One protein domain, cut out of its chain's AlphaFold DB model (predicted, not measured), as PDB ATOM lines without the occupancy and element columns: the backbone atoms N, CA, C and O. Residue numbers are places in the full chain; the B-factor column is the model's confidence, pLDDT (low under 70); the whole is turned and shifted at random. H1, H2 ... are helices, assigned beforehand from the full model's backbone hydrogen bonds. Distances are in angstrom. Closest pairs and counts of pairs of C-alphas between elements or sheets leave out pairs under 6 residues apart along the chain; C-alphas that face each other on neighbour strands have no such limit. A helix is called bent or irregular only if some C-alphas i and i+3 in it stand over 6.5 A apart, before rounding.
ATOM      1  N   ALA A  88       8.268   4.277 -35.435       96.62
ATOM      2  CA  ALA A  88       8.906   5.330 -34.645       96.62
ATOM      3  C   ALA A  88       8.017   6.579 -34.510       96.62
ATOM      4  O   ALA A  88       7.809   7.053 -33.398       96.62
ATOM      5  N   GLU A  89       7.421   7.048 -35.611       96.25
ATOM      6  CA  GLU A  89       6.571   8.248 -35.681       96.25
ATOM      7  C   GLU A  89       5.419   8.175 -34.683       96.25
ATOM      8  O   GLU A  89       5.216   9.069 -33.869       96.25
ATOM      9  N   ARG A  90       4.693   7.054 -34.690       96.00
ATOM     10  CA  ARG A  90       3.564   6.858 -33.774       96.00
ATOM     11  C   ARG A  90       4.012   6.546 -32.353       96.00
ATOM     12  O   ARG A  90       3.280   6.856 -31.419       96.00
ATOM     13  N   SER A  91       5.174   5.913 -32.192       96.31
ATOM     14  CA  SER A  91       5.734   5.589 -30.878       96.31
ATOM     15  C   SER A  91       6.189   6.841 -30.131       96.31
ATOM     16  O   SER A  91       5.929   6.955 -28.935       96.31
ATOM     17  N   ALA A  92       6.809   7.799 -30.824       95.75
ATOM     18  CA  ALA A  92       7.225   9.075 -30.248       95.75
ATOM     19  C   ALA A  92       6.028   9.872 -29.691       95.75
ATOM     20  O   ALA A  92       6.125  10.487 -28.629       95.75
ATOM     21  N   ASP A  93       4.869   9.759 -30.343       93.25
ATOM     22  CA  ASP A  93       3.640  10.466 -29.972       93.25
ATOM     23  C   ASP A  93       2.784   9.755 -28.906       93.25
ATOM     24  O   ASP A  93       1.729  10.269 -28.514       93.25
ATOM     25  N   LEU A  94       3.207   8.592 -28.392       90.62
ATOM     26  CA  LEU A  94       2.473   7.893 -27.335       90.62
ATOM     27  C   LEU A  94       2.377   8.758 -26.078       90.62
ATOM     28  O   LEU A  94       3.382   9.182 -25.513       90.62
ATOM     29  N   SER A  95       1.153   8.970 -25.595       83.00
ATOM     30  CA  SER A  95       0.875   9.834 -24.445       83.00
ATOM     31  C   SER A  95       1.341   9.274 -23.105       83.00
ATOM     32  O   SER A  95       1.160   9.948 -22.107       83.00
ATOM     33  N   TYR A  96       1.817   8.035 -23.051       84.00
ATOM     34  CA  TYR A  96       2.309   7.387 -21.842       84.00
ATOM     35  C   TYR A  96       3.311   6.313 -22.241       84.00
ATOM     36  O   TYR A  96       3.057   5.535 -23.166       84.00
ATOM     37  N   THR A  97       4.427   6.242 -21.528       84.56
ATOM     38  CA  THR A  97       5.362   5.123 -21.617       84.56
ATOM     39  C   THR A  97       6.024   4.960 -20.258       84.56
ATOM     40  O   THR A  97       6.474   5.938 -19.661       84.56
ATOM     41  N   ASP A  98       6.073   3.738 -19.725       89.50
ATOM     42  CA  ASP A  98       6.839   3.517 -18.499       89.50
ATOM     43  C   ASP A  98       8.315   3.872 -18.727       89.50
ATOM     44  O   ASP A  98       8.875   3.586 -19.785       89.50
ATOM     45  N   ARG A  99       8.969   4.457 -17.720       89.81
ATOM     46  CA  ARG A  99      10.358   4.915 -17.823       89.81
ATOM     47  C   ARG A  99      11.321   3.810 -18.262       89.81
ATOM     48  O   ARG A  99      12.230   4.091 -19.036       89.81
ATOM     49  N   LYS A 100      11.150   2.565 -17.798       90.56
ATOM     50  CA  LYS A 100      12.038   1.460 -18.204       90.56
ATOM     51  C   LYS A 100      11.877   1.132 -19.685       90.56
ATOM     52  O   LYS A 100      12.872   0.914 -20.369       90.56
ATOM     53  N   VAL A 101      10.637   1.122 -20.175       95.19
ATOM     54  CA  VAL A 101      10.335   0.909 -21.598       95.19
ATOM     55  C   VAL A 101      10.866   2.073 -22.423       95.19
ATOM     56  O   VAL A 101      11.575   1.848 -23.395       95.19
ATOM     57  N   ALA A 102      10.593   3.309 -22.001       95.56
ATOM     58  CA  ALA A 102      11.067   4.512 -22.670       95.56
ATOM     59  C   ALA A 102      12.594   4.562 -22.739       95.56
ATOM     60  O   ALA A 102      13.128   4.996 -23.742       95.56
ATOM     61  N   ARG A 103      13.313   4.084 -21.719       95.50
ATOM     62  CA  ARG A 103      14.780   4.040 -21.729       95.50
ATOM     63  C   ARG A 103      15.335   2.991 -22.688       95.50
ATOM     64  O   ARG A 103      16.237   3.315 -23.452       95.50
ATOM     65  N   ASP A 104      14.812   1.768 -22.646       96.69
ATOM     66  CA  ASP A 104      15.441   0.623 -23.317       96.69
ATOM     67  C   ASP A 104      14.899   0.391 -24.743       96.69
ATOM     68  O   ASP A 104      15.634  -0.055 -25.621       96.69
ATOM     69  N   ALA A 105      13.614   0.674 -24.993       97.50
ATOM     70  CA  ALA A 105      12.939   0.240 -26.216       97.50
ATOM     71  C   ALA A 105      13.224   1.116 -27.445       97.50
ATOM     72  O   ALA A 105      13.600   0.547 -28.467       97.50
ATOM     73  N   PRO A 106      13.100   2.461 -27.409       98.00
ATOM     74  CA  PRO A 106      13.399   3.283 -28.582       98.00
ATOM     75  C   PRO A 106      14.814   3.076 -29.139       98.00
ATOM     76  O   PRO A 106      14.907   2.876 -30.349       98.00
ATOM     77  N   PRO A 107      15.893   3.020 -28.325       98.06
ATOM     78  CA  PRO A 107      17.236   2.781 -28.859       98.06
ATOM     79  C   PRO A 107      17.397   1.438 -29.564       98.06
ATOM     80  O   PRO A 107      18.098   1.349 -30.564       98.06
ATOM     81  N   ALA A 108      16.746   0.394 -29.051       98.00
ATOM     82  CA  ALA A 108      16.837  -0.943 -29.625       98.00
ATOM     83  C   ALA A 108      15.937  -1.123 -30.859       98.00
ATOM     84  O   ALA A 108      16.315  -1.820 -31.794       98.00
ATOM     85  N   LEU A 109      14.749  -0.513 -30.869       98.06
ATOM     86  CA  LEU A 109      13.773  -0.664 -31.953       98.06
ATOM     87  C   LEU A 109      14.004   0.319 -33.108       98.06
ATOM     88  O   LEU A 109      13.690  -0.001 -34.254       98.06
ATOM     89  N   PHE A 110      14.501   1.520 -32.808       97.50
ATOM     90  CA  PHE A 110      14.600   2.640 -33.744       97.50
ATOM     91  C   PHE A 110      15.919   3.422 -33.572       97.50
ATOM     92  O   PHE A 110      15.874   4.639 -33.356       97.50
ATOM     93  N   PRO A 111      17.090   2.762 -33.665       96.44
ATOM     94  CA  PRO A 111      18.385   3.387 -33.370       96.44
ATOM     95  C   PRO A 111      18.633   4.668 -34.182       96.44
ATOM     96  O   PRO A 111      19.067   5.672 -33.625       96.44
ATOM     97  N   ASP A 112      18.245   4.686 -35.459       96.75
ATOM     98  CA  ASP A 112      18.466   5.828 -36.362       96.75
ATOM     99  C   ASP A 112      17.388   6.923 -36.264       96.75
ATOM    100  O   ASP A 112      17.360   7.852 -37.069       96.75
ATOM    101  N   ARG A 113      16.431   6.798 -35.336       97.69
ATOM    102  CA  ARG A 113      15.269   7.702 -35.232       97.69
ATOM    103  C   ARG A 113      15.068   8.257 -33.827       97.69
ATOM    104  O   ARG A 113      13.998   8.787 -33.541       97.69
ATOM    105  N   LEU A 114      16.066   8.173 -32.949       97.81
ATOM    106  CA  LEU A 114      15.961   8.693 -31.582       97.81
ATOM    107  C   LEU A 114      15.714  10.208 -31.525       97.81
ATOM    108  O   LEU A 114      15.000  10.672 -30.638       97.81
ATOM    109  N   GLU A 115      16.218  10.971 -32.496       97.19
ATOM    110  CA  GLU A 115      15.986  12.421 -32.591       97.19
ATOM    111  C   GLU A 115      14.493  12.772 -32.672       97.19
ATOM    112  O   GLU A 115      14.037  13.694 -32.002       97.19
ATOM    113  N   LEU A 116      13.700  11.964 -33.381       97.44
ATOM    114  CA  LEU A 116      12.246  12.122 -33.458       97.44
ATOM    115  C   LEU A 116      11.589  12.044 -32.066       97.44
ATOM    116  O   LEU A 116      10.669  12.803 -31.760       97.44
ATOM    117  N   PHE A 117      12.050  11.116 -31.220       97.81
ATOM    118  CA  PHE A 117      11.547  10.986 -29.853       97.81
ATOM    119  C   PHE A 117      11.940  12.204 -29.023       97.81
ATOM    120  O   PHE A 117      11.084  12.767 -28.347       97.81
ATOM    121  N   VAL A 118      13.196  12.651 -29.121       97.75
ATOM    122  CA  VAL A 118      13.683  13.859 -28.436       97.75
ATOM    123  C   VAL A 118      12.832  15.077 -28.804       97.75
ATOM    124  O   VAL A 118      12.381  15.802 -27.913       97.75
ATOM    125  N   GLU A 119      12.557  15.286 -30.090       97.62
ATOM    126  CA  GLU A 119      11.732  16.393 -30.578       97.62
ATOM    127  C   GLU A 119      10.285  16.305 -30.078       97.62
ATOM    128  O   GLU A 119       9.789  17.248 -29.452       97.62
ATOM    129  N   SER A 120       9.612  15.168 -30.303       96.69
ATOM    130  CA  SER A 120       8.200  14.998 -29.931       96.69
ATOM    131  C   SER A 120       8.001  15.083 -28.415       96.69
ATOM    132  O   SER A 120       7.093  15.768 -27.934       96.69
ATOM    133  N   TRP A 121       8.880  14.456 -27.631       96.31
ATOM    134  CA  TRP A 121       8.793  14.461 -26.174       96.31
ATOM    135  C   TRP A 121       9.076  15.838 -25.581       96.31
ATOM    136  O   TRP A 121       8.342  16.275 -24.690       96.31
ATOM    137  N   SER A 122      10.061  16.561 -26.122       96.44
ATOM    138  CA  SER A 122      10.314  17.954 -25.747       96.44
ATOM    139  C   SER A 122       9.091  18.824 -26.040       96.44
ATOM    140  O   SER A 122       8.575  19.495 -25.144       96.44
ATOM    141  N   ALA A 123       8.555  18.758 -27.261       95.44
ATOM    142  CA  ALA A 123       7.373  19.525 -27.653       95.44
ATOM    143  C   ALA A 123       6.127  19.152 -26.827       95.44
ATOM    144  O   ALA A 123       5.271  19.994 -26.538       95.44
ATOM    145  N   ARG A 124       5.988  17.885 -26.426       93.31
ATOM    146  CA  ARG A 124       4.913  17.432 -25.538       93.31
ATOM    147  C   ARG A 124       5.038  18.041 -24.146       93.31
ATOM    148  O   ARG A 124       4.049  18.588 -23.654       93.31
ATOM    149  N   TYR A 125       6.223  17.971 -23.540       93.75
ATOM    150  CA  TYR A 125       6.444  18.537 -22.214       93.75
ATOM    151  C   TYR A 125       6.217  20.051 -22.212       93.75
ATOM    152  O   TYR A 125       5.526  20.563 -21.335       93.75
ATOM    153  N   GLU A 126       6.708  20.761 -23.232       94.12
ATOM    154  CA  GLU A 126       6.488  22.203 -23.374       94.12
ATOM    155  C   GLU A 126       4.995  22.562 -23.439       94.12
ATOM    156  O   GLU A 126       4.551  23.495 -22.771       94.12
ATOM    157  N   ARG A 127       4.193  21.805 -24.198       93.06
ATOM    158  CA  ARG A 127       2.747  22.064 -24.312       93.06
ATOM    159  C   ARG A 127       1.999  21.868 -22.996       93.06
ATOM    160  O   ARG A 127       1.029  22.581 -22.741       93.06
ATOM    161  N   ASN A 128       2.387  20.883 -22.187       92.12
ATOM    162  CA  ASN A 128       1.706  20.593 -20.928       92.12
ATOM    163  C   ASN A 128       2.660  20.012 -19.871       92.12
ATOM    164  O   ASN A 128       2.622  18.805 -19.612       92.12
ATOM    165  N   PRO A 129       3.451  20.850 -19.181       89.75
ATOM    166  CA  PRO A 129       4.411  20.373 -18.183       89.75
ATOM    167  C   PRO A 129       3.739  19.750 -16.949       89.75
ATOM    168  O   PRO A 129       4.349  18.955 -16.240       89.75
ATOM    169  N   LYS A 130       2.463  20.074 -16.693       88.38
ATOM    170  CA  LYS A 130       1.702  19.590 -15.528       88.38
ATOM    171  C   LYS A 130       1.077  18.209 -15.720       88.38
ATOM    172  O   LYS A 130       0.567  17.644 -14.754       88.38
ATOM    173  N   GLY A 131       1.080  17.679 -16.943       86.25
ATOM    174  CA  GLY A 131       0.578  16.338 -17.254       86.25
ATOM    175  C   GLY A 131       1.549  15.257 -16.791       86.25
ATOM    176  O   GLY A 131       2.150  14.594 -17.627       86.25
ATOM    177  N   TRP A 132       1.750  15.123 -15.477       75.50
ATOM    178  CA  TRP A 132       2.744  14.220 -14.880       75.50
ATOM    179  C   TRP A 132       2.542  12.755 -15.291       75.50
ATOM    180  O   TRP A 132       3.511  12.032 -15.496       75.50
ATOM    181  N   ASP A 133       1.290  12.337 -15.465       79.62
ATOM    182  CA  ASP A 133       0.905  11.021 -15.961       79.62
ATOM    183  C   ASP A 133       1.351  10.834 -17.416       79.62
ATOM    184  O   ASP A 133       1.962   9.826 -17.759       79.62
ATOM    185  N   ARG A 134       1.110  11.842 -18.262       82.56
ATOM    186  CA  ARG A 134       1.390  11.794 -19.705       82.56
ATOM    187  C   ARG A 134       2.851  12.045 -20.078       82.56
ATOM    188  O   ARG A 134       3.315  11.674 -21.155       82.56
ATOM    189  N   ASN A 135       3.577  12.717 -19.199       85.75
ATOM    190  CA  ASN A 135       4.988  13.026 -19.386       85.75
ATOM    191  C   ASN A 135       5.900  11.962 -18.781       85.75
ATOM    192  O   ASN A 135       7.112  12.063 -18.922       85.75
ATOM    193  N   ARG A 136       5.351  10.926 -18.143       85.50
ATOM    194  CA  ARG A 136       6.168   9.833 -17.629       85.50
ATOM    195  C   ARG A 136       6.979   9.187 -18.757       85.50
ATOM    196  O   ARG A 136       6.449   8.930 -19.839       85.50
ATOM    197  N   GLY A 137       8.255   8.938 -18.477       89.31
ATOM    198  CA  GLY A 137       9.187   8.275 -19.378       89.31
ATOM    199  C   GLY A 137       9.892   9.209 -20.358       89.31
ATOM    200  O   GLY A 137      10.895   8.789 -20.928       89.31
ATOM    201  N   VAL A 138       9.456  10.465 -20.532       93.44
ATOM    202  CA  VAL A 138      10.143  11.400 -21.447       93.44
ATOM    203  C   VAL A 138      11.545  11.764 -20.971       93.44
ATOM    204  O   VAL A 138      12.422  12.045 -21.782       93.44
ATOM    205  N   GLU A 139      11.788  11.693 -19.662       92.12
ATOM    206  CA  GLU A 139      13.095  11.915 -19.048       92.12
ATOM    207  C   GLU A 139      14.144  10.882 -19.483       92.12
ATOM    208  O   GLU A 139      15.343  11.125 -19.342       92.12
ATOM    209  N   ALA A 140      13.718   9.750 -20.056       94.62
ATOM    210  CA  ALA A 140      14.615   8.732 -20.593       94.62
ATOM    211  C   ALA A 140      15.553   9.279 -21.681       94.62
ATOM    212  O   ALA A 140      16.672   8.786 -21.813       94.62
ATOM    213  N   MET A 141      15.164  10.346 -22.391       96.00
ATOM    214  CA  MET A 141      16.049  10.980 -23.372       96.00
ATOM    215  C   MET A 141      17.355  11.502 -22.757       96.00
ATOM    216  O   MET A 141      18.383  11.539 -23.426       96.00
ATOM    217  N   PHE A 142      17.367  11.839 -21.464       95.25
ATOM    218  CA  PHE A 142      18.588  12.229 -20.755       95.25
ATOM    219  C   PHE A 142      19.509  11.046 -20.445       95.25
ATOM    220  O   PHE A 142      20.723  11.225 -20.339       95.25
ATOM    221  N   ASP A 143      18.962   9.839 -20.299       94.12
ATOM    222  CA  ASP A 143      19.768   8.622 -20.197       94.12
ATOM    223  C   ASP A 143      20.415   8.295 -21.553       94.12
ATOM    224  O   ASP A 143      21.580   7.919 -21.592       94.12
ATOM    225  N   TRP A 144      19.735   8.560 -22.670       96.75
ATOM    226  CA  TRP A 144      20.325   8.403 -24.005       96.75
ATOM    227  C   TRP A 144      21.484   9.369 -24.271       96.75
ATOM    228  O   TRP A 144      22.455   8.990 -24.920       96.75
ATOM    229  N   VAL A 145      21.417  10.593 -23.731       96.50
ATOM    230  CA  VAL A 145      22.539  11.549 -23.769       96.50
ATOM    231  C   VAL A 145      23.744  11.017 -22.991       96.50
ATOM    232  O   VAL A 145      24.869  11.128 -23.471       96.50
ATOM    233  N   ARG A 146      23.529  10.422 -21.806       94.81
ATOM    234  CA  ARG A 146      24.604   9.762 -21.035       94.81
ATOM    235  C   ARG A 146      25.279   8.677 -21.872       94.81
ATOM    236  O   ARG A 146      26.500   8.579 -21.880       94.81
ATOM    237  N   ASP A 147      24.467   7.879 -22.554       95.12
ATOM    238  CA  ASP A 147      24.915   6.707 -23.305       95.12
ATOM    239  C   ASP A 147      25.463   7.073 -24.703       95.12
ATOM    240  O   ASP A 147      25.862   6.190 -25.458       95.12
ATOM    241  N   GLY A 148      25.513   8.367 -25.052       95.75
ATOM    242  CA  GLY A 148      26.054   8.859 -26.323       95.75
ATOM    243  C   GLY A 148      25.189   8.540 -27.545       95.75
ATOM    244  O   GLY A 148      25.671   8.626 -28.669       95.75
ATOM    245  N   LEU A 149      23.924   8.166 -27.334       97.00
ATOM    246  CA  LEU A 149      23.000   7.753 -28.394       97.00
ATOM    247  C   LEU A 149      22.359   8.941 -29.119       97.00
ATOM    248  O   LEU A 149      21.974   8.826 -30.277       97.00
ATOM    249  N   VAL A 150      22.230  10.074 -28.428       97.12
ATOM    250  CA  VAL A 150      21.738  11.340 -28.983       97.12
ATOM    251  C   VAL A 150      22.577  12.500 -28.450       97.12
ATOM    252  O   VAL A 150      23.082  12.423 -27.322       97.12
ATOM    253  N   PRO A 151      22.717  13.600 -29.212       96.81
ATOM    254  CA  PRO A 151      23.268  14.830 -28.665       96.81
ATOM    255  C   PRO A 151      22.369  15.375 -27.549       96.81
ATOM    256  O   PRO A 151      21.176  15.078 -27.464       96.81
ATOM    257  N   ALA A 152      22.943  16.213 -26.686       97.38
ATOM    258  CA  ALA A 152      22.165  16.891 -25.662       97.38
ATOM    259  C   ALA A 152      21.116  17.824 -26.304       97.38
ATOM    260  O   ALA A 152      21.476  18.644 -27.151       97.38
ATOM    261  N   PRO A 153      19.832  17.723 -25.916       97.31
ATOM    262  CA  PRO A 153      18.760  18.486 -26.545       97.31
ATOM    263  C   PRO A 153      18.831  19.975 -26.195       97.31
ATOM    264  O   PRO A 153      18.915  20.327 -25.019       97.31
ATOM    265  N   ALA A 154      18.741  20.848 -27.198       96.75
ATOM    266  CA  ALA A 154      18.609  22.302 -27.021       96.75
ATOM    267  C   ALA A 154      17.142  22.775 -27.082       96.75
ATOM    268  O   ALA A 154      16.847  23.964 -27.011       96.75
ATOM    269  N   GLN A 155      16.187  21.855 -27.238       96.50
ATOM    270  CA  GLN A 155      14.771  22.193 -27.301       96.50
ATOM    271  C   GLN A 155      14.299  22.778 -25.962       96.50
ATOM    272  O   GLN A 155      14.575  22.233 -24.890       96.50
ATOM    273  N   ARG A 156      13.484  23.837 -26.026       95.25
ATOM    274  CA  ARG A 156      12.860  24.486 -24.860       95.25
ATOM    275  C   ARG A 156      12.215  23.487 -23.904       95.25
ATOM    276  O   ARG A 156      12.488  23.519 -22.708       95.25
ATOM    277  N   GLY A 157      11.390  22.578 -24.418       95.75
ATOM    278  CA  GLY A 157      10.738  21.556 -23.601       95.75
ATOM    279  C   GLY A 157      11.699  20.632 -22.849       95.75
ATOM    280  O   GLY A 157      11.420  20.290 -21.702       95.75
ATOM    281  N   ALA A 158      12.848  20.286 -23.439       96.44
ATOM    282  CA  ALA A 158      13.874  19.491 -22.769       96.44
ATOM    283  C   ALA A 158      14.530  20.257 -21.619       96.44
ATOM    284  O   ALA A 158      14.693  19.705 -20.533       96.44
ATOM    285  N   MET A 159      14.852  21.538 -21.818       95.50
ATOM    286  CA  MET A 159      15.356  22.390 -20.739       95.50
ATOM    287  C   MET A 159      14.345  22.471 -19.591       95.50
ATOM    288  O   MET A 159      14.692  22.223 -18.438       95.50
ATOM    289  N   LEU A 160      13.073  22.736 -19.900       93.75
ATOM    290  CA  LEU A 160      12.013  22.830 -18.895       93.75
ATOM    291  C   LEU A 160      11.821  21.517 -18.123       93.75
ATOM    292  O   LEU A 160      11.636  21.549 -16.904       93.75
ATOM    293  N   LEU A 161      11.898  20.375 -18.814       92.56
ATOM    294  CA  LEU A 161      11.863  19.052 -18.192       92.56
ATOM    295  C   LEU A 161      13.070  18.838 -17.273       92.56
ATOM    296  O   LEU A 161      12.898  18.378 -16.148       92.56
ATOM    297  N   LEU A 162      14.275  19.211 -17.718       92.00
ATOM    298  CA  LEU A 162      15.501  19.093 -16.926       92.00
ATOM    299  C   LEU A 162      15.410  19.894 -15.621       92.00
ATOM    300  O   LEU A 162      15.838  19.412 -14.572       92.00
ATOM    301  N   LEU A 163      14.810  21.090 -15.658       88.69
ATOM    302  CA  LEU A 163      14.519  21.852 -14.441       88.69
ATOM    303  C   LEU A 163      13.527  21.109 -13.534       88.69
ATOM    304  O   LEU A 163      13.708  21.099 -12.318       88.69
ATOM    305  N   GLY A 164      12.507  20.467 -14.104       83.12
ATOM    306  CA  GLY A 164      11.536  19.659 -13.363       83.12
ATOM    307  C   GLY A 164      12.164  18.463 -12.640       83.12
ATOM    308  O   GLY A 164      11.821  18.199 -11.487       83.12
ATOM    309  N   GLU A 165      13.150  17.800 -13.250       79.94
ATOM    310  CA  GLU A 165      13.867  16.673 -12.632       79.94
ATOM    311  C   GLU A 165      14.590  17.058 -11.328       79.94
ATOM    312  O   GLU A 165      14.780  16.208 -10.454       79.94
ATOM    313  N   THR A 166      14.905  18.343 -11.114       68.06
ATOM    314  CA  THR A 166      15.460  18.825  -9.830       68.06
ATOM    315  C   THR A 166      14.532  18.615  -8.634       68.06
ATOM    316  O   THR A 166      14.992  18.606  -7.485       68.06
ATOM    317  N   GLN A 167      13.233  18.450  -8.890       65.69
ATOM    318  CA  GLN A 167      12.189  18.324  -7.875       65.69
ATOM    319  C   GLN A 167      11.832  16.868  -7.572       65.69
ATOM    320  O   GLN A 167      11.394  16.558  -6.466       65.69
ATOM    321  N   VAL A 168      12.004  15.970  -8.544       60.28
ATOM    322  CA  VAL A 168      11.384  14.635  -8.520       60.28
ATOM    323  C   VAL A 168      12.205  13.613  -7.721       60.28
ATOM    324  O   VAL A 168      11.664  12.588  -7.310       60.28
ATOM    325  N   GLN A 169      13.493  13.858  -7.437       54.94
ATOM    326  CA  GLN A 169      14.352  12.838  -6.821       54.94
ATOM    327  C   GLN A 169      15.253  13.344  -5.684       54.94
ATOM    328  O   GLN A 169      15.836  14.422  -5.735       54.94
ATOM    329  N   ARG A 170      15.450  12.470  -4.682       47.44
ATOM    330  CA  ARG A 170      16.496  12.529  -3.635       47.44
ATOM    331  C   ARG A 170      17.914  12.271  -4.185       47.44
ATOM    332  O   ARG A 170      18.817  11.918  -3.428       47.44
ATOM    333  N   ILE A 171      18.107  12.367  -5.500       55.28
ATOM    334  CA  ILE A 171      19.410  12.223  -6.146       55.28
ATOM    335  C   ILE A 171      20.132  13.562  -6.051       55.28
ATOM    336  O   ILE A 171      19.538  14.622  -6.233       55.28
ATOM    337  N   ASN A 172      21.434  13.510  -5.782       73.81
ATOM    338  CA  ASN A 172      22.298  14.665  -5.944       73.81
ATOM    339  C   ASN A 172      22.259  15.092  -7.423       73.81
ATOM    340  O   ASN A 172      22.900  14.462  -8.263       73.81
ATOM    341  N   PHE A 173      21.474  16.118  -7.754       80.69
ATOM    342  CA  PHE A 173      21.271  16.566  -9.135       80.69
ATOM    343  C   PHE A 173      22.592  16.948  -9.820       80.69
ATOM    344  O   PHE A 173      22.759  16.718 -11.014       80.69
ATOM    345  N   LEU A 174      23.585  17.407  -9.054       83.31
ATOM    346  CA  LEU A 174      24.938  17.627  -9.557       83.31
ATOM    347  C   LEU A 174      25.615  16.321 -10.008       83.31
ATOM    348  O   LEU A 174      26.288  16.313 -11.031       83.31
ATOM    349  N   LYS A 175      25.405  15.202  -9.298       85.00
ATOM    350  CA  LYS A 175      25.867  13.874  -9.742       85.00
ATOM    351  C   LYS A 175      25.160  13.449 -11.030       85.00
ATOM    352  O   LYS A 175      25.818  12.987 -11.955       85.00
ATOM    353  N   PHE A 176      23.840  13.643 -11.107       87.25
ATOM    354  CA  PHE A 176      23.060  13.344 -12.313       87.25
ATOM    355  C   PHE A 176      23.579  14.114 -13.539       87.25
ATOM    356  O   PHE A 176      23.766  13.523 -14.604       87.25
ATOM    357  N   LEU A 177      23.851  15.411 -13.374       89.75
ATOM    358  CA  LEU A 177      24.440  16.263 -14.407       89.75
ATOM    359  C   LEU A 177      25.896  15.891 -14.721       89.75
ATOM    360  O   LEU A 177      26.284  15.908 -15.884       89.75
ATOM    361  N   GLY A 178      26.693  15.523 -13.716       88.31
ATOM    362  CA  GLY A 178      28.093  15.121 -13.893       88.31
ATOM    363  C   GLY A 178      28.261  13.854 -14.735       88.31
ATOM    364  O   GLY A 178      29.216  13.737 -15.492       88.31
ATOM    365  N   GLU A 179      27.296  12.934 -14.676       90.25
ATOM    366  CA  GLU A 179      27.222  11.773 -15.576       90.25
ATOM    367  C   GLU A 179      26.801  12.158 -17.010       90.25
ATOM    368  O   GLU A 179      26.904  11.344 -17.922       90.25
ATOM    369  N   ARG A 180      26.292  13.379 -17.221       92.75
ATOM    370  CA  ARG A 180      25.664  13.855 -18.465       92.75
ATOM    371  C   ARG A 180      26.154  15.267 -18.830       92.75
ATOM    372  O   ARG A 180      25.342  16.192 -18.916       92.75
ATOM    373  N   PRO A 181      27.460  15.475 -19.082       91.31
ATOM    374  CA  PRO A 181      28.028  16.815 -19.269       91.31
ATOM    375  C   PRO A 181      27.407  17.596 -20.440       91.31
ATOM    376  O   PRO A 181      27.337  18.824 -20.392       91.31
ATOM    377  N   GLY A 182      26.888  16.906 -21.463       93.50
ATOM    378  CA  GLY A 182      26.127  17.539 -22.543       93.50
ATOM    379  C   GLY A 182      24.892  18.297 -22.042       93.50
ATOM    380  O   GLY A 182      24.613  19.392 -22.523       93.50
ATOM    381  N   LEU A 183      24.198  17.789 -21.016       95.12
ATOM    382  CA  LEU A 183      23.044  18.479 -20.430       95.12
ATOM    383  C   LEU A 183      23.445  19.753 -19.691       95.12
ATOM    384  O   LEU A 183      22.668  20.698 -19.665       95.12
ATOM    385  N   ILE A 184      24.652  19.812 -19.121       93.69
ATOM    386  CA  ILE A 184      25.168  21.031 -18.485       93.69
ATOM    387  C   ILE A 184      25.448  22.097 -19.545       93.69
ATOM    388  O   ILE A 184      25.087  23.258 -19.379       93.69
ATOM    389  N   ASN A 185      26.115  21.708 -20.632       92.62
ATOM    390  CA  ASN A 185      26.670  22.657 -21.593       92.62
ATOM    391  C   ASN A 185      25.758  23.007 -22.764       92.62
ATOM    392  O   ASN A 185      26.022  24.003 -23.428       92.62
ATOM    393  N   VAL A 186      24.708  22.224 -23.001       96.25
ATOM    394  CA  VAL A 186      23.731  22.471 -24.064       96.25
ATOM    395  C   VAL A 186      22.367  22.718 -23.431       96.25
ATOM    396  O   VAL A 186      21.930  23.857 -23.334       96.25
ATOM    397  N   THR A 187      21.737  21.677 -22.886       96.75
ATOM    398  CA  THR A 187      20.339  21.737 -22.431       96.75
ATOM    399  C   THR A 187      20.095  22.750 -21.313       96.75
ATOM    400  O   THR A 187      19.134  23.508 -21.365       96.75
ATOM    401  N   LEU A 188      20.949  22.790 -20.288       94.44
ATOM    402  CA  LEU A 188      20.774  23.693 -19.151       94.44
ATOM    403  C   LEU A 188      21.160  25.138 -19.496       94.44
ATOM    404  O   LEU A 188      20.602  26.059 -18.907       94.44
ATOM    405  N   LYS A 189      22.063  25.360 -20.464       94.62
ATOM    406  CA  LYS A 189      22.408  26.717 -20.922       94.62
ATOM    407  C   LYS A 189      21.232  27.425 -21.590       94.62
ATOM    408  O   LYS A 189      21.138  28.647 -21.491       94.62
ATOM    409  N   GLU A 190      20.293  26.677 -22.169       95.44
ATOM    410  CA  GLU A 190      19.050  27.235 -22.714       95.44
ATOM    411  C   GLU A 190      18.205  27.973 -21.669       95.44
ATOM    412  O   GLU A 190      17.391  28.821 -22.028       95.44
ATOM    413  N   LEU A 191      18.447  27.752 -20.369       93.88
ATOM    414  CA  LEU A 191      17.841  28.532 -19.289       93.88
ATOM    415  C   LEU A 191      17.999  30.049 -19.483       93.88
ATOM    416  O   LEU A 191      17.117  30.794 -19.071       93.88
ATOM    417  N   PHE A 192      19.091  30.516 -20.096       94.81
ATOM    418  CA  PHE A 192      19.344  31.945 -20.318       94.81
ATOM    419  C   PHE A 192      18.704  32.506 -21.597       94.81
ATOM    420  O   PHE A 192      18.671  33.721 -21.775       94.81
ATOM    421  N   HIS A 193      18.179  31.651 -22.476       93.19
ATOM    422  CA  HIS A 193      17.572  32.055 -23.751       93.19
ATOM    423  C   HIS A 193      16.066  31.812 -23.787       93.19
ATOM    424  O   HIS A 193      15.355  32.386 -24.608       93.19
ATOM    425  N   VAL A 194      15.564  30.969 -22.889       88.00
ATOM    426  CA  VAL A 194      14.208  30.452 -22.957       88.00
ATOM    427  C   VAL A 194      13.400  30.870 -21.730       88.00
ATOM    428  O   VAL A 194      13.613  30.328 -20.639       88.00
ATOM    429  N   PRO A 195      12.396  31.753 -21.895       88.44
ATOM    430  CA  PRO A 195      11.458  32.052 -20.829       88.44
ATOM    431  C   PRO A 195      10.753  30.784 -20.352       88.44
ATOM    432  O   PRO A 195      10.278  29.963 -21.146       88.44
ATOM    433  N   GLY A 196      10.629  30.641 -19.037       86.94
ATOM    434  CA  GLY A 196       9.811  29.609 -18.418       86.94
ATOM    435  C   GLY A 196       8.338  29.716 -18.820       86.94
ATOM    436  O   GLY A 196       7.874  30.728 -19.350       86.94
ATOM    437  N   ILE A 197       7.571  28.677 -18.517       89.75
ATOM    438  CA  ILE A 197       6.118  28.650 -18.714       89.75
ATOM    439  C   ILE A 197       5.407  28.365 -17.394       89.75
ATOM    440  O   ILE A 197       6.009  27.936 -16.409       89.75
ATOM    441  N   LYS A 198       4.094  28.593 -17.353       86.00
ATOM    442  CA  LYS A 198       3.293  28.321 -16.155       86.00
ATOM    443  C   LYS A 198       3.356  26.832 -15.791       86.00
ATOM    444  O   LYS A 198       2.805  25.992 -16.491       86.00
ATOM    445  N   GLY A 199       3.914  26.529 -14.624       83.56
ATOM    446  CA  GLY A 199       4.081  25.164 -14.119       83.56
ATOM    447  C   GLY A 199       5.432  24.533 -14.449       83.56
ATOM    448  O   GLY A 199       5.682  23.435 -13.973       83.56
ATOM    449  N   ALA A 200       6.282  25.218 -15.215       86.81
ATOM    450  CA  ALA A 200       7.664  24.836 -15.467       86.81
ATOM    451  C   ALA A 200       8.480  26.107 -15.723       86.81
ATOM    452  O   ALA A 200       8.713  26.513 -16.857       86.81
ATOM    453  N   SER A 201       8.855  26.798 -14.653       88.69
ATOM    454  CA  SER A 201       9.796  27.917 -14.712       88.69
ATOM    455  C   SER A 201      10.776  27.789 -13.558       88.69
ATOM    456  O   SER A 201      10.413  27.270 -12.501       88.69
ATOM    457  N   ALA A 202      12.004  28.270 -13.751       87.81
ATOM    458  CA  ALA A 202      13.047  28.169 -12.734       87.81
ATOM    459  C   ALA A 202      12.607  28.778 -11.392       87.81
ATOM    460  O   ALA A 202      12.781  28.152 -10.351       87.81
ATOM    461  N   MET A 203      11.933  29.937 -11.427       88.50
ATOM    462  CA  MET A 203      11.394  30.567 -10.219       88.50
ATOM    463  C   MET A 203      10.347  29.692  -9.516       88.50
ATOM    464  O   MET A 203      10.414  29.526  -8.305       88.50
ATOM    465  N   GLN A 204       9.405  29.090 -10.254       86.88
ATOM    466  CA  GLN A 204       8.383  28.227  -9.646       86.88
ATOM    467  C   GLN A 204       8.987  26.990  -8.989       86.88
ATOM    468  O   GLN A 204       8.526  26.587  -7.926       86.88
ATOM    469  N   PHE A 205      10.001  26.390  -9.611       81.56
ATOM    470  CA  PHE A 205      10.686  25.236  -9.037       81.56
ATOM    471  C   PHE A 205      11.494  25.602  -7.787       81.56
ATOM    472  O   PHE A 205      11.472  24.844  -6.821       81.56
ATOM    473  N   ASP A 206      12.136  26.773  -7.760       77.44
ATOM    474  CA  ASP A 206      12.822  27.265  -6.558       77.44
ATOM    475  C   ASP A 206      11.839  27.661  -5.430       77.44
ATOM    476  O   ASP A 206      12.173  27.515  -4.255       77.44
ATOM    477  N   GLU A 207      10.620  28.124  -5.744       80.06
ATOM    478  CA  GLU A 207       9.597  28.497  -4.746       80.06
ATOM    479  C   GLU A 207       8.796  27.304  -4.190       80.06
ATOM    480  O   GLU A 207       8.307  27.368  -3.061       80.06
ATOM    481  N   ALA A 208       8.636  26.220  -4.958       74.50
ATOM    482  CA  ALA A 208       7.719  25.121  -4.631       74.50
ATOM    483  C   ALA A 208       8.096  24.314  -3.374       74.50
ATOM    484  O   ALA A 208       7.225  23.666  -2.792       74.50
ATOM    485  N   ASN A 209       9.355  24.346  -2.924       62.84
ATOM    486  CA  ASN A 209       9.781  23.637  -1.716       62.84
ATOM    487  C   ASN A 209      10.745  24.481  -0.852       62.84
ATOM    488  O   ASN A 209      11.958  24.262  -0.860       62.84
ATOM    489  N   PRO A 210      10.218  25.428  -0.048       57.19
ATOM    490  CA  PRO A 210      11.040  26.386   0.694       57.19
ATOM    491  C   PRO A 210      11.937  25.748   1.768       57.19
ATOM    492  O   PRO A 210      12.895  26.377   2.211       57.19
ATOM    493  N   ARG A 211      11.630  24.516   2.207       51.94
ATOM    494  CA  ARG A 211      12.376  23.794   3.252       51.94
ATOM    495  C   ARG A 211      13.514  22.924   2.698       51.94
ATOM    496  O   ARG A 211      14.381  22.542   3.474       51.94
ATOM    497  N   GLU A 212      13.537  22.636   1.388       52.78
ATOM    498  CA  GLU A 212      14.498  21.711   0.748       52.78
ATOM    499  C   GLU A 212      15.298  22.303  -0.440       52.78
ATOM    500  O   GLU A 212      15.821  21.537  -1.260       52.78
ATOM    501  N   ASN A 213      15.448  23.635  -0.477       51.34
ATOM    502  CA  ASN A 213      16.371  24.464  -1.283       51.34
ATOM    503  C   ASN A 213      15.775  25.275  -2.445       51.34
ATOM    504  O   ASN A 213      15.089  24.769  -3.328       51.34
ATOM    505  N   ARG A 214      16.323  26.492  -2.530       57.56
ATOM    506  CA  ARG A 214      16.778  27.211  -3.733       57.56
ATOM    507  C   ARG A 214      17.685  26.339  -4.636       57.56
ATOM    508  O   ARG A 214      18.856  26.654  -4.832       57.56
ATOM    509  N   ARG A 215      17.218  25.167  -5.090       73.12
ATOM    510  CA  ARG A 215      18.073  24.143  -5.725       73.12
ATOM    511  C   ARG A 215      18.737  24.670  -6.978       73.12
ATOM    512  O   ARG A 215      19.932  24.466  -7.128       73.12
ATOM    513  N   LEU A 216      18.000  25.355  -7.847       81.44
ATOM    514  CA  LEU A 216      18.549  25.829  -9.111       81.44
ATOM    515  C   LEU A 216      19.462  27.031  -8.886       81.44
ATOM    516  O   LEU A 216      20.608  27.011  -9.333       81.44
ATOM    517  N   SER A 217      19.008  28.040  -8.138       82.62
ATOM    518  CA  SER A 217      19.819  29.239  -7.890       82.62
ATOM    519  C   SER A 217      21.064  28.990  -7.025       82.62
ATOM    520  O   SER A 217      21.963  29.828  -7.039       82.62
ATOM    521  N   VAL A 218      21.166  27.857  -6.314       81.50
ATOM    522  CA  VAL A 218      22.388  27.411  -5.607       81.50
ATOM    523  C   VAL A 218      23.229  26.436  -6.441       81.50
ATOM    524  O   VAL A 218      24.456  26.509  -6.413       81.50
ATOM    525  N   LEU A 219      22.602  25.545  -7.213       83.25
ATOM    526  CA  LEU A 219      23.300  24.614  -8.106       83.25
ATOM    527  C   LEU A 219      24.079  25.348  -9.201       83.25
ATOM    528  O   LEU A 219      25.221  25.000  -9.475       83.25
ATOM    529  N   LEU A 220      23.468  26.341  -9.847       87.56
ATOM    530  CA  LEU A 220      24.079  27.039 -10.983       87.56
ATOM    531  C   LEU A 220      25.421  27.708 -10.591       87.56
ATOM    532  O   LEU A 220      26.402  27.496 -11.305       87.56
ATOM    533  N   PRO A 221      25.551  28.401  -9.437       88.88
ATOM    534  CA  PRO A 221      26.852  28.835  -8.924       88.88
ATOM    535  C   PRO A 221      27.848  27.696  -8.678       88.88
ATOM    536  O   PRO A 221      29.042  27.872  -8.913       88.88
ATOM    537  N   GLN A 222      27.394  26.519  -8.231       88.06
ATOM    538  CA  GLN A 222      28.283  25.362  -8.066       88.06
ATOM    539  C   GLN A 222      28.839  24.876  -9.408       88.06
ATOM    540  O   GLN A 222      30.006  24.501  -9.463       88.06
ATOM    541  N   LEU A 223      28.062  24.933 -10.496       90.50
ATOM    542  CA  LEU A 223      28.555  24.591 -11.836       90.50
ATOM    543  C   LEU A 223      29.685  25.530 -12.287       90.50
ATOM    544  O   LEU A 223      30.653  25.065 -12.885       90.50
ATOM    545  N   VAL A 224      29.608  26.819 -11.934       92.06
ATOM    546  CA  VAL A 224      30.701  27.784 -12.147       92.06
ATOM    547  C   VAL A 224      31.910  27.447 -11.271       92.06
ATOM    548  O   VAL A 224      33.023  27.340 -11.781       92.06
ATOM    549  N   LYS A 225      31.711  27.211  -9.965       90.00
ATOM    550  CA  LYS A 225      32.800  26.856  -9.027       90.00
ATOM    551  C   LYS A 225      33.529  25.566  -9.437       90.00
ATOM    552  O   LYS A 225      34.723  25.438  -9.193       90.00
ATOM    553  N   LEU A 226      32.826  24.632 -10.074       89.81
ATOM    554  CA  LEU A 226      33.374  23.371 -10.584       89.81
ATOM    555  C   LEU A 226      33.968  23.480 -11.998       89.81
ATOM    556  O   LEU A 226      34.446  22.481 -12.525       89.81
ATOM    557  N   GLY A 227      33.946  24.667 -12.612       91.12
ATOM    558  CA  GLY A 227      34.555  24.917 -13.918       91.12
ATOM    559  C   GLY A 227      33.763  24.385 -15.112       91.12
ATOM    560  O   GLY A 227      34.295  24.351 -16.217       91.12
ATOM    561  N   TYR A 228      32.501  23.982 -14.929       91.81
ATOM    562  CA  TYR A 228      31.656  23.594 -16.061       91.81
ATOM    563  C   TYR A 228      31.287  24.798 -16.926       91.81
ATOM    564  O   TYR A 228      31.205  24.675 -18.147       91.81
ATOM    565  N   TRP A 229      31.073  25.956 -16.301       94.25
ATOM    566  CA  TRP A 229      30.760  27.205 -16.984       94.25
ATOM    567  C   TRP A 229      31.724  28.309 -16.589       94.25
ATOM    568  O   TRP A 229      32.140  28.411 -15.435       94.25
ATOM    569  N   ASP A 230      32.007  29.177 -17.554       93.62
ATOM    570  CA  ASP A 230      32.733  30.409 -17.310       93.62
ATOM    571  C   ASP A 230      31.863  31.415 -16.535       93.62
ATOM    572  O   ASP A 230      30.707  31.672 -16.881       93.62
ATOM    573  N   GLY A 231      32.420  31.979 -15.463       93.56
ATOM    574  CA  GLY A 231      31.689  32.878 -14.572       93.56
ATOM    575  C   GLY A 231      31.382  34.239 -15.199       93.56
ATOM    576  O   GLY A 231      30.368  34.847 -14.856       93.56
ATOM    577  N   GLU A 232      32.227  34.725 -16.111       94.06
ATOM    578  CA  GLU A 232      31.971  35.971 -16.838       94.06
ATOM    579  C   GLU A 232      30.813  35.802 -17.818       94.06
ATOM    580  O   GLU A 232      29.874  36.602 -17.790       94.06
ATOM    581  N   TRP A 233      30.813  34.705 -18.580       95.31
ATOM    582  CA  TRP A 233      29.704  34.319 -19.443       95.31
ATOM    583  C   TRP A 233      28.380  34.256 -18.673       95.31
ATOM    584  O   TRP A 233      27.415  34.899 -19.079       95.31
ATOM    585  N   VAL A 234      28.335  33.572 -17.519       95.25
ATOM    586  CA  VAL A 234      27.101  33.486 -16.715       95.25
ATOM    587  C   VAL A 234      26.620  34.871 -16.271       95.25
ATOM    588  O   VAL A 234      25.429  35.166 -16.382       95.25
ATOM    589  N   ARG A 235      27.515  35.742 -15.781       95.38
ATOM    590  CA  ARG A 235      27.135  37.108 -15.373       95.38
ATOM    591  C   ARG A 235      26.589  37.910 -16.551       95.38
ATOM    592  O   ARG A 235      25.554  38.552 -16.403       95.38
ATOM    593  N   HIS A 236      27.237  37.832 -17.710       96.31
ATOM    594  CA  HIS A 236      26.762  38.495 -18.921       96.31
ATOM    595  C   HIS A 236      25.362  38.000 -19.308       96.31
ATOM    596  O   HIS A 236      24.462  38.808 -19.530       96.31
ATOM    597  N   SER A 237      25.147  36.682 -19.338       96.31
ATOM    598  CA  SER A 237      23.849  36.088 -19.670       96.31
ATOM    599  C   SER A 237      22.744  36.516 -18.702       96.31
ATOM    600  O   SER A 237      21.627  36.792 -19.133       96.31
ATOM    601  N   ILE A 238      23.048  36.632 -17.406       96.31
ATOM    602  CA  ILE A 238      22.107  37.162 -16.410       96.31
ATOM    603  C   ILE A 238      21.728  38.605 -16.731       96.31
ATOM    604  O   ILE A 238      20.540  38.917 -16.782       96.31
ATOM    605  N   GLU A 239      22.704  39.486 -16.953       96.38
ATOM    606  CA  GLU A 239      22.417  40.897 -17.228       96.38
ATOM    607  C   GLU A 239      21.630  41.074 -18.531       96.38
ATOM    608  O   GLU A 239      20.692  41.868 -18.572       96.38
ATOM    609  N   HIS A 240      21.921  40.268 -19.555       95.38
ATOM    610  CA  HIS A 240      21.139  40.243 -20.789       95.38
ATOM    611  C   HIS A 240      19.662  39.889 -20.532       95.38
ATOM    612  O   HIS A 240      18.761  40.594 -20.986       95.38
ATOM    613  N   VAL A 241      19.393  38.838 -19.745       95.56
ATOM    614  CA  VAL A 241      18.020  38.459 -19.361       95.56
ATOM    615  C   VAL A 241      17.331  39.568 -18.556       95.56
ATOM    616  O   VAL A 241      16.153  39.859 -18.769       95.56
ATOM    617  N   LEU A 242      18.045  40.206 -17.626       95.81
ATOM    618  CA  LEU A 242      17.482  41.267 -16.789       95.81
ATOM    619  C   LEU A 242      17.150  42.534 -17.591       95.81
ATOM    620  O   LEU A 242      16.125  43.164 -17.308       95.81
ATOM    621  N   ALA A 243      17.969  42.871 -18.589       94.81
ATOM    622  CA  ALA A 243      17.778  44.020 -19.470       94.81
ATOM    623  C   ALA A 243      16.715  43.795 -20.562       94.81
ATOM    624  O   ALA A 243      16.153  44.764 -21.058       94.81
ATOM    625  N   SER A 244      16.420  42.543 -20.925       93.19
ATOM    626  CA  SER A 244      15.461  42.218 -21.988       93.19
ATOM    627  C   SER A 244      14.005  42.457 -21.575       93.19
ATOM    628  O   SER A 244      13.566  41.992 -20.522       93.19
ATOM    629  N   ASP A 245      13.217  43.111 -22.427       90.50
ATOM    630  CA  ASP A 245      11.773  43.309 -22.224       90.50
ATOM    631  C   ASP A 245      10.931  42.057 -22.538       90.50
ATOM    632  O   ASP A 245       9.753  41.990 -22.190       90.50
ATOM    633  N   GLU A 246      11.531  41.031 -23.146       88.56
ATOM    634  CA  GLU A 246      10.848  39.782 -23.511       88.56
ATOM    635  C   GLU A 246      10.588  38.874 -22.296       88.56
ATOM    636  O   GLU A 246       9.749  37.970 -22.338       88.56
ATOM    637  N   TRP A 247      11.300  39.114 -21.190       91.19
ATOM    638  CA  TRP A 247      11.233  38.286 -19.992       91.19
ATOM    639  C   TRP A 247      10.206  38.808 -18.982       91.19
ATOM    640  O   TRP A 247      10.332  39.936 -18.497       91.19
ATOM    641  N   PRO A 248       9.238  37.976 -18.551       90.81
ATOM    642  CA  PRO A 248       8.301  38.362 -17.503       90.81
ATOM    643  C   PRO A 248       9.017  38.691 -16.188       90.81
ATOM    644  O   PRO A 248       9.880  37.934 -15.737       90.81
ATOM    645  N   GLU A 249       8.587  39.755 -15.503       90.62
ATOM    646  CA  GLU A 249       9.222  40.216 -14.255       90.62
ATOM    647  C   GLU A 249       9.285  39.122 -13.179       90.62
ATOM    648  O   GLU A 249      10.269  39.005 -12.453       90.62
ATOM    649  N   TYR A 250       8.264  38.262 -13.102       90.75
ATOM    650  CA  TYR A 250       8.269  37.119 -12.189       90.75
ATOM    651  C   TYR A 250       9.459  36.174 -12.432       90.75
ATOM    652  O   TYR A 250      10.063  35.696 -11.477       90.75
ATOM    653  N   GLN A 251       9.843  35.943 -13.689       89.94
ATOM    654  CA  GLN A 251      10.993  35.099 -14.016       89.94
ATOM    655  C   GLN A 251      12.316  35.825 -13.791       89.94
ATOM    656  O   GLN A 251      13.261  35.214 -13.299       89.94
ATOM    657  N   LYS A 252      12.376  37.139 -14.049       93.38
ATOM    658  CA  LYS A 252      13.561  37.958 -13.742       93.38
ATOM    659  C   LYS A 252      13.959  37.888 -12.262       93.38
ATOM    660  O   LYS A 252      15.141  38.006 -11.950       93.38
ATOM    661  N   ARG A 253      13.018  37.635 -11.341       92.19
ATOM    662  CA  ARG A 253      13.320  37.409  -9.909       92.19
ATOM    663  C   ARG A 253      14.299  36.260  -9.679       92.19
ATOM    664  O   ARG A 253      15.182  36.396  -8.837       92.19
ATOM    665  N   PHE A 254      14.186  35.178 -10.449       92.19
ATOM    666  CA  PHE A 254      15.116  34.053 -10.368       92.19
ATOM    667  C   PHE A 254      16.537  34.483 -10.740       92.19
ATOM    668  O   PHE A 254      17.479  34.200 -10.009       92.19
ATOM    669  N   PHE A 255      16.694  35.236 -11.830       94.19
ATOM    670  CA  PHE A 255      18.004  35.718 -12.275       94.19
ATOM    671  C   PHE A 255      18.597  36.769 -11.332       94.19
ATOM    672  O   PHE A 255      19.801  36.758 -11.091       94.19
ATOM    673  N   LYS A 256      17.764  37.619 -10.711       93.56
ATOM    674  CA  LYS A 256      18.194  38.519  -9.624       93.56
ATOM    675  C   LYS A 256      18.745  37.728  -8.433       93.56
ATOM    676  O   LYS A 256      19.787  38.097  -7.900       93.56
ATOM    677  N   LEU A 257      18.078  36.641  -8.041       90.31
ATOM    678  CA  LEU A 257      18.533  35.754  -6.967       90.31
ATOM    679  C   LEU A 257      19.829  35.021  -7.341       90.31
ATOM    680  O   LEU A 257      20.773  35.002  -6.555       90.31
ATOM    681  N   LEU A 258      19.889  34.457  -8.548       91.25
ATOM    682  CA  LEU A 258      21.076  33.787  -9.076       91.25
ATOM    683  C   LEU A 258      22.289  34.725  -9.096       91.25
ATOM    684  O   LEU A 258      23.379  34.322  -8.700       91.25
ATOM    685  N   ARG A 259      22.092  35.986  -9.498       92.94
ATOM    686  CA  ARG A 259      23.133  37.017  -9.474       92.94
ATOM    687  C   ARG A 259      23.711  37.221  -8.079       92.94
ATOM    688  O   ARG A 259      24.929  37.255  -7.942       92.94
ATOM    689  N   SER A 260      22.856  37.340  -7.063       89.31
ATOM    690  CA  SER A 260      23.301  37.495  -5.675       89.31
ATOM    691  C   SER A 260      24.118  36.289  -5.213       89.31
ATOM    692  O   SER A 260      25.201  36.467  -4.671       89.31
ATOM    693  N   ASN A 261      23.663  35.068  -5.514       87.62
ATOM    694  CA  ASN A 261      24.366  33.843  -5.118       87.62
ATOM    695  C   ASN A 261      25.704  33.627  -5.860       87.62
ATOM    696  O   ASN A 261      26.527  32.842  -5.404       87.62
ATOM    697  N   LEU A 262      25.921  34.262  -7.018       86.75
ATOM    698  CA  LEU A 262      27.204  34.225  -7.741       86.75
ATOM    699  C   LEU A 262      28.243  35.206  -7.179       86.75
ATOM    700  O   LEU A 262      29.424  35.069  -7.493       86.75
ATOM    701  N   ALA A 263      27.807  36.207  -6.411       76.56
ATOM    702  CA  ALA A 263      28.690  37.159  -5.741       76.56
ATOM    703  C   ALA A 263      29.224  36.635  -4.391       76.56
ATOM    704  O   ALA A 263      30.148  37.234  -3.843       76.56
ATOM    705  N   GLU A 264      28.653  35.532  -3.885       61.25
ATOM    706  CA  GLU A 264      29.003  34.829  -2.636       61.25
ATOM    707  C   GLU A 264      29.910  33.593  -2.858       61.25
ATOM    708  O   GLU A 264      30.903  33.448  -2.113       61.25
TER     709      GLU A 264
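AT A GLANCE: This is residues 88 to 264 of the 264 residues of an uncharacterized protein of Arthrobacter sp. CAU 1506 (UniProt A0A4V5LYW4). An elongated body of mostly short, crossed helices is strung along one long axis, with H1 to H4 at one end, H5 in the middle beside H6, H7 and H8, and H9 to H12 at the other end, where H11 and H12 fold back as a hairpin. The printed part has 177 residues with twelve named helices, H1 to H12 in order, and no named strand; the class is all helix. It is compact, with a radius of gyration of the C-alphas of 16.2 A, and spans 48 by 31 by 31 A.

HOW THE PARTS SIT: H3, residues 111 to 127, touches residues 156 to 161 of H5, residues 156 to 168, about perpendicular at 77 degrees; their closest C-alphas, those of Ser 122 and Gly 157, are 4.2 A apart. H3 also touches H1, residues 88 to 92, closest at the C-alphas of Ala 92 and Phe 117, 4.7 A. H2, residues 99 to 109, touches H4, residues 140 to 146, at a steep tilt of 66 degrees, closest at the C-alphas of Arg 103 and Ala 140, 4.8 A. H5 is the hub, touching five helices. It only just touches H7, residues 181 to 187, and H8, residues 189 to 192, each with 3 pairs of C-alphas within 8 A; the closest are those of Met 159 and Thr 187, 5.3 A, and of Met 159 and Glu 190, 6.4 A. With residues 163 to 167 H5 touches H9, residues 202 to 207, at a shallow tilt of 22 degrees, the same way, closest at the C-alphas of Leu 163 and Ala 202, 6.7 A. H6, residues 173 to 178, touches no helix but is near H4. H10, residues 215 to 225, touches H12, residues 249 to 262, closest at the C-alphas of Ser 217 and Leu 258, 4.9 A. H11, residues 231 to 243, and H12 form a hairpin at a shallow tilt of 24 degrees, opposite ways, closest at the C-alphas of Leu 242 and Lys 252, 6.0 A. Every O i to N i+4 pair is within hydrogen-bond range in H1, H4, H6, H7, H9 and H11; the figures are 4 of 7 in H2, 10 of 13 in H3, 6 of 9 in H5, 6 of 7 in H10 and 8 of 10 in H12, and H8 is too short for such a pair.

IN THESE COORDINATES: From first to last C-alpha H3 measures 26.0 A, H12 20.0 A, H5 19.1 A and H11 18.5 A. H2 and H3 are irregular: C-alphas 103 and 106 are 7.0 A apart, and C-alphas 112 and 115 are 8.0 A apart. H1 begins at C-alpha 88 (8.906, 5.330, -34.645), and H12 ends at C-alpha 262 (27.204, 34.225, -7.741).

THE WHOLE: The two C-alphas farthest apart, those of Arg 90 and Glu 264, are 49.0 A apart. The printed part has no cut, and its one long link is H3 to H4, residues 128 to 139. The mean pLDDT of the printed part is 89.0, with residues 166 to 171, 209 to 214 and 264 under 70.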